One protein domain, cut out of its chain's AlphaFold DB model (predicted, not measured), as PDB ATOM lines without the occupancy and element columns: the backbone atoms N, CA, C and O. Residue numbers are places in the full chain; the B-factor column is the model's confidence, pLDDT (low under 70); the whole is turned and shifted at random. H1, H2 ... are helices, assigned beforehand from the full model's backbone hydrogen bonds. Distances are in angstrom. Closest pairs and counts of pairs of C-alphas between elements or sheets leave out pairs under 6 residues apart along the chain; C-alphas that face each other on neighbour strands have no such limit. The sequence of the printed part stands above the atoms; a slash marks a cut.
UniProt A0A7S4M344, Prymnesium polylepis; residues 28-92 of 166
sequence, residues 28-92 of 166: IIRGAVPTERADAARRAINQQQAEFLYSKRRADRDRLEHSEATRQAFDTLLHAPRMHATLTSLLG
ATOM      1  N   ILE A  28     -43.776 -17.196 -31.492       87.88
ATOM      2  CA  ILE A  28     -42.707 -17.399 -30.506       87.88
ATOM      3  C   ILE A  28     -41.543 -18.114 -31.176       87.88
ATOM      4  O   ILE A  28     -41.640 -19.286 -31.535       87.88
ATOM      5  N   ILE A  29     -40.399 -17.437 -31.250       89.12
ATOM      6  CA  ILE A  29     -39.189 -17.988 -31.859       89.12
ATOM      7  C   ILE A  29     -38.229 -18.443 -30.758       89.12
ATOM      8  O   ILE A  29     -37.549 -17.642 -30.112       89.12
ATOM      9  N   ARG A  30     -38.148 -19.756 -30.537       89.06
ATOM     10  CA  ARG A  30     -37.177 -20.335 -29.597       89.06
ATOM     11  C   ARG A  30     -35.771 -20.280 -30.196       89.06
ATOM     12  O   ARG A  30     -35.574 -20.586 -31.369       89.06
ATOM     13  N   GLY A  31     -34.791 -19.888 -29.381       89.62
ATOM     14  CA  GLY A  31     -33.395 -19.781 -29.815       89.62
ATOM     15  C   GLY A  31     -33.142 -18.692 -30.865       89.62
ATOM     16  O   GLY A  31     -32.156 -18.783 -31.588       89.62
ATOM     17  N   ALA A  32     -34.018 -17.682 -30.980       92.50
ATOM     18  CA  ALA A  32     -33.819 -16.543 -31.887       92.50
ATOM     19  C   ALA A  32     -32.528 -15.765 -31.579       92.50
ATOM     20  O   ALA A  32     -31.864 -15.249 -32.477       92.50
ATOM     21  N   VAL A  33     -32.185 -15.705 -30.292       94.31
ATOM     22  CA  VAL A  33     -31.003 -15.041 -29.756       94.31
ATOM     23  C   VAL A  33     -30.168 -16.081 -28.998       94.31
ATOM     24  O   VAL A  33     -30.727 -16.777 -28.147       94.31
ATOM     25  N   PRO A  34     -28.853 -16.193 -29.270       93.12
ATOM     26  CA  PRO A  34     -27.949 -17.017 -28.473       93.12
ATOM     27  C   PRO A  34     -27.954 -16.605 -27.000       93.12
ATOM     28  O   PRO A  34     -27.959 -15.410 -26.684       93.12
ATOM     29  N   THR A  35     -27.915 -17.582 -26.095       92.25
ATOM     30  CA  THR A  35     -27.968 -17.331 -24.649       92.25
ATOM     31  C   THR A  35     -26.852 -16.397 -24.192       92.25
ATOM     32  O   THR A  35     -27.111 -15.509 -23.383       92.25
ATOM     33  N   GLU A  36     -25.649 -16.493 -24.767       93.75
ATOM     34  CA  GLU A  36     -24.530 -15.624 -24.391       93.75
ATOM     35  C   GLU A  36     -24.819 -14.148 -24.698       93.75
ATOM     36  O   GLU A  36     -24.447 -13.270 -23.915       93.75
ATOM     37  N   ARG A  37     -25.519 -13.864 -25.808       94.50
ATOM     38  CA  ARG A  37     -25.919 -12.497 -26.183       94.50
ATOM     39  C   ARG A  37     -27.009 -11.964 -25.260       94.50
ATOM     40  O   ARG A  37     -26.908 -10.826 -24.807       94.50
ATOM     41  N   ALA A  38     -28.012 -12.786 -24.949       94.50
ATOM     42  CA  ALA A  38     -29.068 -12.421 -24.003       94.50
ATOM     43  C   ALA A  38     -28.494 -12.131 -22.605       94.50
ATOM     44  O   ALA A  38     -28.835 -11.126 -21.982       94.50
ATOM     45  N   ASP A  39     -27.556 -12.958 -22.141       95.00
ATOM     46  CA  ASP A  39     -26.888 -12.777 -20.855       95.00
ATOM     47  C   ASP A  39     -25.994 -11.536 -20.817       95.00
ATOM     48  O   ASP A  39     -25.986 -10.818 -19.814       95.00
ATOM     49  N   ALA A  40     -25.251 -11.263 -21.893       93.56
ATOM     50  CA  ALA A  40     -24.444 -10.052 -22.007       93.56
ATOM     51  C   ALA A  40     -25.316  -8.788 -21.983       93.56
ATOM     52  O   ALA A  40     -25.044  -7.880 -21.196       93.56
ATOM     53  N   ALA A  41     -26.400  -8.767 -22.766       93.44
ATOM     54  CA  ALA A  41     -27.362  -7.668 -22.777       93.44
ATOM     55  C   ALA A  41     -28.001  -7.456 -21.397       93.44
ATOM     56  O   ALA A  41     -28.038  -6.335 -20.894       93.44
ATOM     57  N   ARG A  42     -28.430  -8.540 -20.735       93.44
ATOM     58  CA  ARG A  42     -28.968  -8.484 -19.369       93.44
ATOM     59  C   ARG A  42     -27.971  -7.875 -18.385       93.44
ATOM     60  O   ARG A  42     -28.363  -7.040 -17.575       93.44
ATOM     61  N   ARG A  43     -26.696  -8.280 -18.428       93.31
ATOM     62  CA  ARG A  43     -25.659  -7.713 -17.546       93.31
ATOM     63  C   ARG A  43     -25.478  -6.215 -17.780       93.31
ATOM     64  O   ARG A  43     -25.459  -5.474 -16.803       93.31
ATOM     65  N   ALA A  44     -25.399  -5.779 -19.037       90.81
ATOM     66  CA  ALA A  44     -25.258  -4.365 -19.385       90.81
ATOM     67  C   ALA A  44     -26.454  -3.532 -18.890       90.81
ATOM     68  O   ALA A  44     -26.271  -2.510 -18.232       90.81
ATOM     69  N   ILE A  45     -27.676  -4.019 -19.120       88.69
ATOM     70  CA  ILE A  45     -28.907  -3.370 -18.654       88.69
ATOM     71  C   ILE A  45     -28.941  -3.282 -17.121       88.69
ATOM     72  O   ILE A  45     -29.219  -2.217 -16.571       88.69
ATOM     73  N   ASN A  46     -28.620  -4.372 -16.417       89.31
ATOM     74  CA  ASN A  46     -28.601  -4.390 -14.953       89.31
ATOM     75  C   ASN A  46     -27.530  -3.458 -14.375       89.31
ATOM     76  O   ASN A  46     -27.776  -2.799 -13.366       89.31
ATOM     77  N   GLN A  47     -26.354  -3.384 -15.004       87.81
ATOM     78  CA  GLN A  47     -25.309  -2.446 -14.606       87.81
ATOM     79  C   GLN A  47     -25.806  -1.001 -14.737       87.81
ATOM     80  O   GLN A  47     -25.721  -0.239 -13.776       87.81
ATOM     81  N   GLN A  48     -26.414  -0.652 -15.874       84.25
ATOM     82  CA  GLN A  48     -26.969   0.683 -16.092       84.25
ATOM     83  C   GLN A  48     -28.085   1.018 -15.086       84.25
ATOM     84  O   GLN A  48     -28.170   2.147 -14.599       84.25
ATOM     85  N   GLN A  49     -28.930   0.044 -14.734       82.31
ATOM     86  CA  GLN A  49     -29.956   0.208 -13.698       82.31
ATOM     87  C   GLN A  49     -29.351   0.480 -12.327       82.31
ATOM     88  O   GLN A  49     -29.812   1.381 -11.627       82.31
ATOM     89  N   ALA A  50     -28.320  -0.274 -11.944       83.19
ATOM     90  CA  ALA A  50     -27.625  -0.055 -10.687       83.19
ATOM     91  C   ALA A  50     -27.021   1.356 -10.648       83.19
ATOM     92  O   ALA A  50     -27.274   2.104  -9.705       83.19
ATOM     93  N   GLU A  51     -26.300   1.761 -11.695       81.69
ATOM     94  CA  GLU A  51     -25.729   3.106 -11.807       81.69
ATOM     95  C   GLU A  51     -26.802   4.198 -11.691       81.69
ATOM     96  O   GLU A  51     -26.616   5.171 -10.959       81.69
ATOM     97  N   PHE A  52     -27.959   4.014 -12.335       76.75
ATOM     98  CA  PHE A  52     -29.088   4.934 -12.219       76.75
ATOM     99  C   PHE A  52     -29.633   5.012 -10.785       76.75
ATOM    100  O   PHE A  52     -29.781   6.116 -10.255       76.75
ATOM    101  N   LEU A  53     -29.879   3.867 -10.139       74.38
ATOM    102  CA  LEU A  53     -30.413   3.785  -8.774       74.38
ATOM    103  C   LEU A  53     -29.474   4.399  -7.729       74.38
ATOM    104  O   LEU A  53     -29.949   5.018  -6.776       74.38
ATOM    105  N   TYR A  54     -28.160   4.233  -7.908       74.81
ATOM    106  CA  TYR A  54     -27.142   4.796  -7.019       74.81
ATOM    107  C   TYR A  54     -26.783   6.246  -7.355       74.81
ATOM    108  O   TYR A  54     -26.237   6.964  -6.513       74.81
ATOM    109  N   SER A  55     -27.118   6.725  -8.554       68.94
ATOM    110  CA  SER A  55     -27.006   8.141  -8.873       68.94
ATOM    111  C   SER A  55     -28.074   8.941  -8.114       68.94
ATOM    112  O   SER A  55     -29.243   8.566  -8.046       68.94
ATOM    113  N   LYS A  56     -27.728  10.129  -7.602       61.03
ATOM    114  CA  LYS A  56     -28.708  11.079  -7.026       61.03
ATOM    115  C   LYS A  56     -29.693  11.655  -8.074       61.03
ATOM    116  O   LYS A  56     -30.366  12.642  -7.799       61.03
ATOM    117  N   ARG A  57     -29.769  11.080  -9.282       57.81
ATOM    118  CA  ARG A  57     -30.566  11.533 -10.437       57.81
ATOM    119  C   ARG A  57     -31.760  10.604 -10.688       57.81
ATOM    120  O   ARG A  57     -32.025  10.202 -11.813       57.81
ATOM    121  N   ARG A  58     -32.483  10.282  -9.615       55.09
ATOM    122  CA  ARG A  58     -33.533   9.250  -9.525       55.09
ATOM    123  C   ARG A  58     -34.759   9.436 -10.445       55.09
ATOM    124  O   ARG A  58     -35.641   8.589 -10.411       55.09
ATOM    125  N   ALA A  59     -34.857  10.533 -11.199       54.09
ATOM    126  CA  ALA A  59     -36.106  10.975 -11.826       54.09
ATOM    127  C   ALA A  59     -36.323  10.539 -13.289       54.09
ATOM    128  O   ALA A  59     -37.454  10.608 -13.751       54.09
ATOM    129  N   ASP A  60     -35.308  10.049 -14.011       61.53
ATOM    130  CA  ASP A  60     -35.434   9.845 -15.466       61.53
ATOM    131  C   ASP A  60     -35.376   8.363 -15.872       61.53
ATOM    132  O   ASP A  60     -34.321   7.870 -16.274       61.53
ATOM    133  N   ARG A  61     -36.513   7.648 -15.836       60.28
ATOM    134  CA  ARG A  61     -36.638   6.318 -16.479       60.28
ATOM    135  C   ARG A  61     -36.189   6.372 -17.945       60.28
ATOM    136  O   ARG A  61     -35.483   5.479 -18.403       60.28
ATOM    137  N   ASP A  62     -36.508   7.464 -18.633       61.59
ATOM    138  CA  ASP A  62     -36.122   7.688 -20.025       61.59
ATOM    139  C   ASP A  62     -34.593   7.644 -20.199       61.59
ATOM    140  O   ASP A  62     -34.092   7.096 -21.174       61.59
ATOM    141  N   ARG A  63     -33.794   8.087 -19.221       65.75
ATOM    142  CA  ARG A  63     -32.325   7.999 -19.332       65.75
ATOM    143  C   ARG A  63     -31.788   6.571 -19.344       65.75
ATOM    144  O   ARG A  63     -30.728   6.342 -19.924       65.75
ATOM    145  N   LEU A  64     -32.479   5.629 -18.704       68.56
ATOM    146  CA  LEU A  64     -32.060   4.229 -18.667       68.56
ATOM    147  C   LEU A  64     -32.212   3.572 -20.045       68.56
ATOM    148  O   LEU A  64     -31.296   2.899 -20.520       68.56
ATOM    149  N   GLU A  65     -33.359   3.786 -20.686       71.38
ATOM    150  CA  GLU A  65     -33.714   3.175 -21.973       71.38
ATOM    151  C   GLU A  65     -32.940   3.791 -23.146       71.38
ATOM    152  O   GLU A  65     -32.641   3.109 -24.123       71.38
ATOM    153  N   HIS A  66     -32.516   5.049 -23.005       73.69
ATOM    154  CA  HIS A  66     -31.768   5.784 -24.028       73.69
ATOM    155  C   HIS A  66     -30.247   5.784 -23.793       73.69
ATOM    156  O   HIS A  66     -29.499   6.431 -24.540       73.69
ATOM    157  N   SER A  67     -29.758   5.066 -22.776       82.44
ATOM    158  CA  SER A  67     -28.317   4.934 -22.545       82.44
ATOM    159  C   SER A  67     -27.637   4.260 -23.744       82.44
ATOM    160  O   SER A  67     -28.229   3.416 -24.416       82.44
ATOM    161  N   GLU A  68     -26.387   4.632 -24.025       84.75
ATOM    162  CA  GLU A  68     -25.624   4.041 -25.132       84.75
ATOM    163  C   GLU A  68     -25.458   2.522 -24.959       84.75
ATOM    164  O   GLU A  68     -25.671   1.766 -25.903       84.75
ATOM    165  N   ALA A  69     -25.183   2.065 -23.733       84.94
ATOM    166  CA  ALA A  69     -25.065   0.642 -23.418       84.94
ATOM    167  C   ALA A  69     -26.385  -0.114 -23.652       84.94
ATOM    168  O   ALA A  69     -26.382  -1.216 -24.200       84.94
ATOM    169  N   THR A  70     -27.520   0.487 -23.282       85.50
ATOM    170  CA  THR A  70     -28.850  -0.097 -23.511       85.50
ATOM    171  C   THR A  70     -29.172  -0.168 -25.007       85.50
ATOM    172  O   THR A  70     -29.609  -1.213 -25.484       85.50
ATOM    173  N   ARG A  71     -28.892   0.899 -25.770       87.00
ATOM    174  CA  ARG A  71     -29.098   0.932 -27.229       87.00
ATOM    175  C   ARG A  71     -28.250  -0.124 -27.946       87.00
ATOM    176  O   ARG A  71     -28.779  -0.880 -28.755       87.00
ATOM    177  N   GLN A  72     -26.977  -0.265 -27.575       89.50
ATOM    178  CA  GLN A  72     -26.100  -1.317 -28.110       89.50
ATOM    179  C   GLN A  72     -26.587  -2.727 -27.761       89.50
ATOM    180  O   GLN A  72     -26.508  -3.638 -28.591       89.50
ATOM    181  N   ALA A  73     -27.110  -2.919 -26.547       91.31
ATOM    182  CA  ALA A  73     -27.706  -4.186 -26.144       91.31
ATOM    183  C   ALA A  73     -28.934  -4.519 -27.006       91.31
ATOM    184  O   ALA A  73     -29.012  -5.624 -27.536       91.31
ATOM    185  N   PHE A  74     -29.854  -3.573 -27.205       91.31
ATOM    186  CA  PHE A  74     -31.020  -3.772 -28.074       91.31
ATOM    187  C   PHE A  74     -30.619  -4.111 -29.506       91.31
ATOM    188  O   PHE A  74     -31.121  -5.087 -30.064       91.31
ATOM    189  N   ASP A  75     -29.669  -3.366 -30.065       91.25
ATOM    190  CA  ASP A  75     -29.205  -3.580 -31.430       91.25
ATOM    191  C   ASP A  75     -28.568  -4.967 -31.609       91.25
ATOM    192  O   ASP A  75     -28.917  -5.706 -32.531       91.25
ATOM    193  N   THR A  76     -27.730  -5.384 -30.653       92.12
ATOM    194  CA  THR A  76     -27.090  -6.711 -30.637       92.12
ATOM    195  C   THR A  76     -28.102  -7.858 -30.613       92.12
ATOM    196  O   THR A  76     -27.873  -8.912 -31.224       92.12
ATOM    197  N   LEU A  77     -29.197  -7.686 -29.867       94.00
ATOM    198  CA  LEU A  77     -30.252  -8.688 -29.738       94.00
ATOM    199  C   LEU A  77     -31.124  -8.746 -30.999       94.00
ATOM    200  O   LEU A  77     -31.406  -9.842 -31.486       94.00
ATOM    201  N   LEU A  78     -31.507  -7.587 -31.544       92.25
ATOM    202  CA  LEU A  78     -32.311  -7.481 -32.765       92.25
ATOM    203  C   LEU A  78     -31.572  -8.065 -33.979       92.25
ATOM    204  O   LEU A  78     -32.164  -8.778 -34.788       92.25
ATOM    205  N   HIS A  79     -30.256  -7.850 -34.046       92.25
ATOM    206  CA  HIS A  79     -29.378  -8.359 -35.103       92.25
ATOM    207  C   HIS A  79     -28.747  -9.722 -34.770       92.25
ATOM    208  O   HIS A  79     -27.739 -10.124 -35.363       92.25
ATOM    209  N   ALA A  80     -29.310 -10.482 -33.822       93.56
ATOM    210  CA  ALA A  80     -28.943 -11.887 -33.679       93.56
ATOM    211  C   ALA A  80     -29.262 -12.632 -34.989       93.56
ATOM    212  O   ALA A  80     -30.350 -12.437 -35.522       93.56
ATOM    213  N   PRO A  81     -28.373 -13.496 -35.520       92.00
ATOM    214  CA  PRO A  81     -28.512 -13.998 -36.890       92.00
ATOM    215  C   PRO A  81     -29.877 -14.628 -37.209       92.00
ATOM    216  O   PRO A  81     -30.485 -14.302 -38.224       92.00
ATOM    217  N   ARG A  82     -30.410 -15.466 -36.306       91.38
ATOM    218  CA  ARG A  82     -31.736 -16.085 -36.463       91.38
ATOM    219  C   ARG A  82     -32.887 -15.097 -36.285       91.38
ATOM    220  O   ARG A  82     -33.871 -15.188 -37.018       91.38
ATOM    221  N   MET A  83     -32.770 -14.160 -35.343       92.31
ATOM    222  CA  MET A  83     -33.739 -13.074 -35.177       92.31
ATOM    223  C   MET A  83     -33.817 -12.228 -36.450       92.31
ATOM    224  O   MET A  83     -34.884 -12.097 -37.041       92.31
ATOM    225  N   HIS A  84     -32.671 -11.742 -36.925       91.62
ATOM    226  CA  HIS A  84     -32.576 -10.899 -38.106       91.62
ATOM    227  C   HIS A  84     -33.076 -11.611 -39.368       91.62
ATOM    228  O   HIS A  84     -33.851 -11.029 -40.122       91.62
ATOM    229  N   ALA A  85     -32.699 -12.878 -39.584       90.81
ATOM    230  CA  ALA A  85     -33.204 -13.672 -40.707       90.81
ATOM    231  C   ALA A  85     -34.733 -13.822 -40.661       90.81
ATOM    232  O   ALA A  85     -35.409 -13.656 -41.675       90.81
ATOM    233  N   THR A  86     -35.292 -14.066 -39.473       90.81
ATOM    234  CA  THR A  86     -36.743 -14.204 -39.302       90.81
ATOM    235  C   THR A  86     -37.474 -12.888 -39.562       90.81
ATOM    236  O   THR A  86     -38.442 -12.864 -40.315       90.81
ATOM    237  N   LEU A  87     -36.986 -11.777 -39.005       91.38
ATOM    238  CA  LEU A  87     -37.552 -10.452 -39.260       91.38
ATOM    239  C   LEU A  87     -37.426 -10.057 -40.735       91.38
ATOM    240  O   LEU A  87     -38.369  -9.513 -41.295       91.38
ATOM    241  N   THR A  88     -36.307 -10.390 -41.383       91.44
ATOM    242  CA  THR A  88     -36.090 -10.115 -42.812       91.44
ATOM    243  C   THR A  88     -37.084 -10.896 -43.663       91.44
ATOM    244  O   THR A  88     -37.614 -10.361 -44.631       91.44
ATOM    245  N   SER A  89     -37.386 -12.141 -43.289       89.94
ATOM    246  CA  SER A  89     -38.405 -12.944 -43.966       89.94
ATOM    247  C   SER A  89     -39.822 -12.393 -43.781       89.94
ATOM    248  O   SER A  89     -40.644 -12.540 -44.679       89.94
ATOM    249  N   LEU A  90     -40.123 -11.785 -42.628       89.69
ATOM    250  CA  LEU A  90     -41.454 -11.250 -42.318       89.69
ATOM    251  C   LEU A  90     -41.697  -9.856 -42.905       89.69
ATOM    252  O   LEU A  90     -42.787  -9.583 -43.400       89.69
ATOM    253  N   LEU A  91     -40.701  -8.977 -42.811       89.31
ATOM    254  CA  LEU A  91     -40.810  -7.556 -43.153       89.31
ATOM    255  C   LEU A  91     -40.194  -7.221 -44.514       89.31
ATOM    256  O   LEU A  91     -40.498  -6.182 -45.091       89.31
ATOM    257  N   GLY A  92     -39.334  -8.097 -45.031       89.06
ATOM    258  CA  GLY A  92     -38.514  -7.851 -46.208       89.06
ATOM    259  C   GLY A  92     -37.146  -7.251 -45.871       89.06
ATOM    260  O   GLY A  92     -36.904  -6.683 -44.804       89.06
TER     261      GLY A  92
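What this domain is: This is residues 28 to 92 of the 166 residues of a protein of Prymnesium polylepis (UniProt A0A7S4M344). The long helix H1 and the shorter H3 lie side by side and run opposite ways, with the small helix H2 on the path back from H1 to H3 and H4 turned off crosswise after H3. At the far end of H1 a loop sticks out with residues 53 to 59, of which 53 and 54 belong to H1, and H4 stands toward the other end of the long axis. The printed part has 65 residues with four named helices, in the order H1, H2, H3, H4, and no named strand; the class is all helix. It is loose, with a radius of gyration of the C-alphas of 14.3 A, and elongated, spanning 45 by 23 by 19 A.

How they stand to each other: H1, residues 35 to 54, is the longest helix. It touches H3, residues 68 to 78, with 17 pairs of C-alphas within 8 A. The closest C-alphas of the two are those of Ala 41 and Ala 73, 4.9 A apart. Their lines stand at a shallow tilt of 24 degrees, opposite ways. H2, residues 61 to 65, only just touches H1, with 3 pairs of C-alphas within 8 A, and H1 touches H2 with residues 48 to 52 alone; the closest C-alphas are those of Gln 48 and Leu 64, 6.7 A apart. H2 and H3 are close but not clearly touching, the closest C-alphas being those of Leu 64 and Thr 70, 7.2 A apart. H4, residues 81 to 91, touches no helix. It is close to H3 but not clearly touching, the closest C-alphas being those of Leu 78 and His 84, 6.3 A apart, and the two lines are about perpendicular, at 73 degrees. H4 is apart from H1 and from H2. In H1, H3 and H4 every O i to N i+4 pair is within hydrogen-bond range; in H2 0 of 1 is, beside 2 of 2 O i to N i+3 pairs.

Where its parts are: H1 begins at C-alpha 35, at (-27.968, -17.331, -24.649), and is 28.3 A long from first to last C-alpha. H3 is 15.4 A long and begins at C-alpha 68, at (-25.624, 4.041, -25.132). H4 is 15.2 A long and ends at C-alpha 91, at (-40.810, -7.556, -43.153). H2 measures 7.0 A.

The domain as a whole: The two C-alphas farthest apart are those of Lys 56 and Ser 89, 45.1 A. The printed part, residues 28 to 92, has no cut. The links H2 to H3 and H3 to H4 are tight, and the link H1 to H2, with 6 residues, is short. The mean pLDDT of the printed part is 84.5; residues 55 to 64 are under 70.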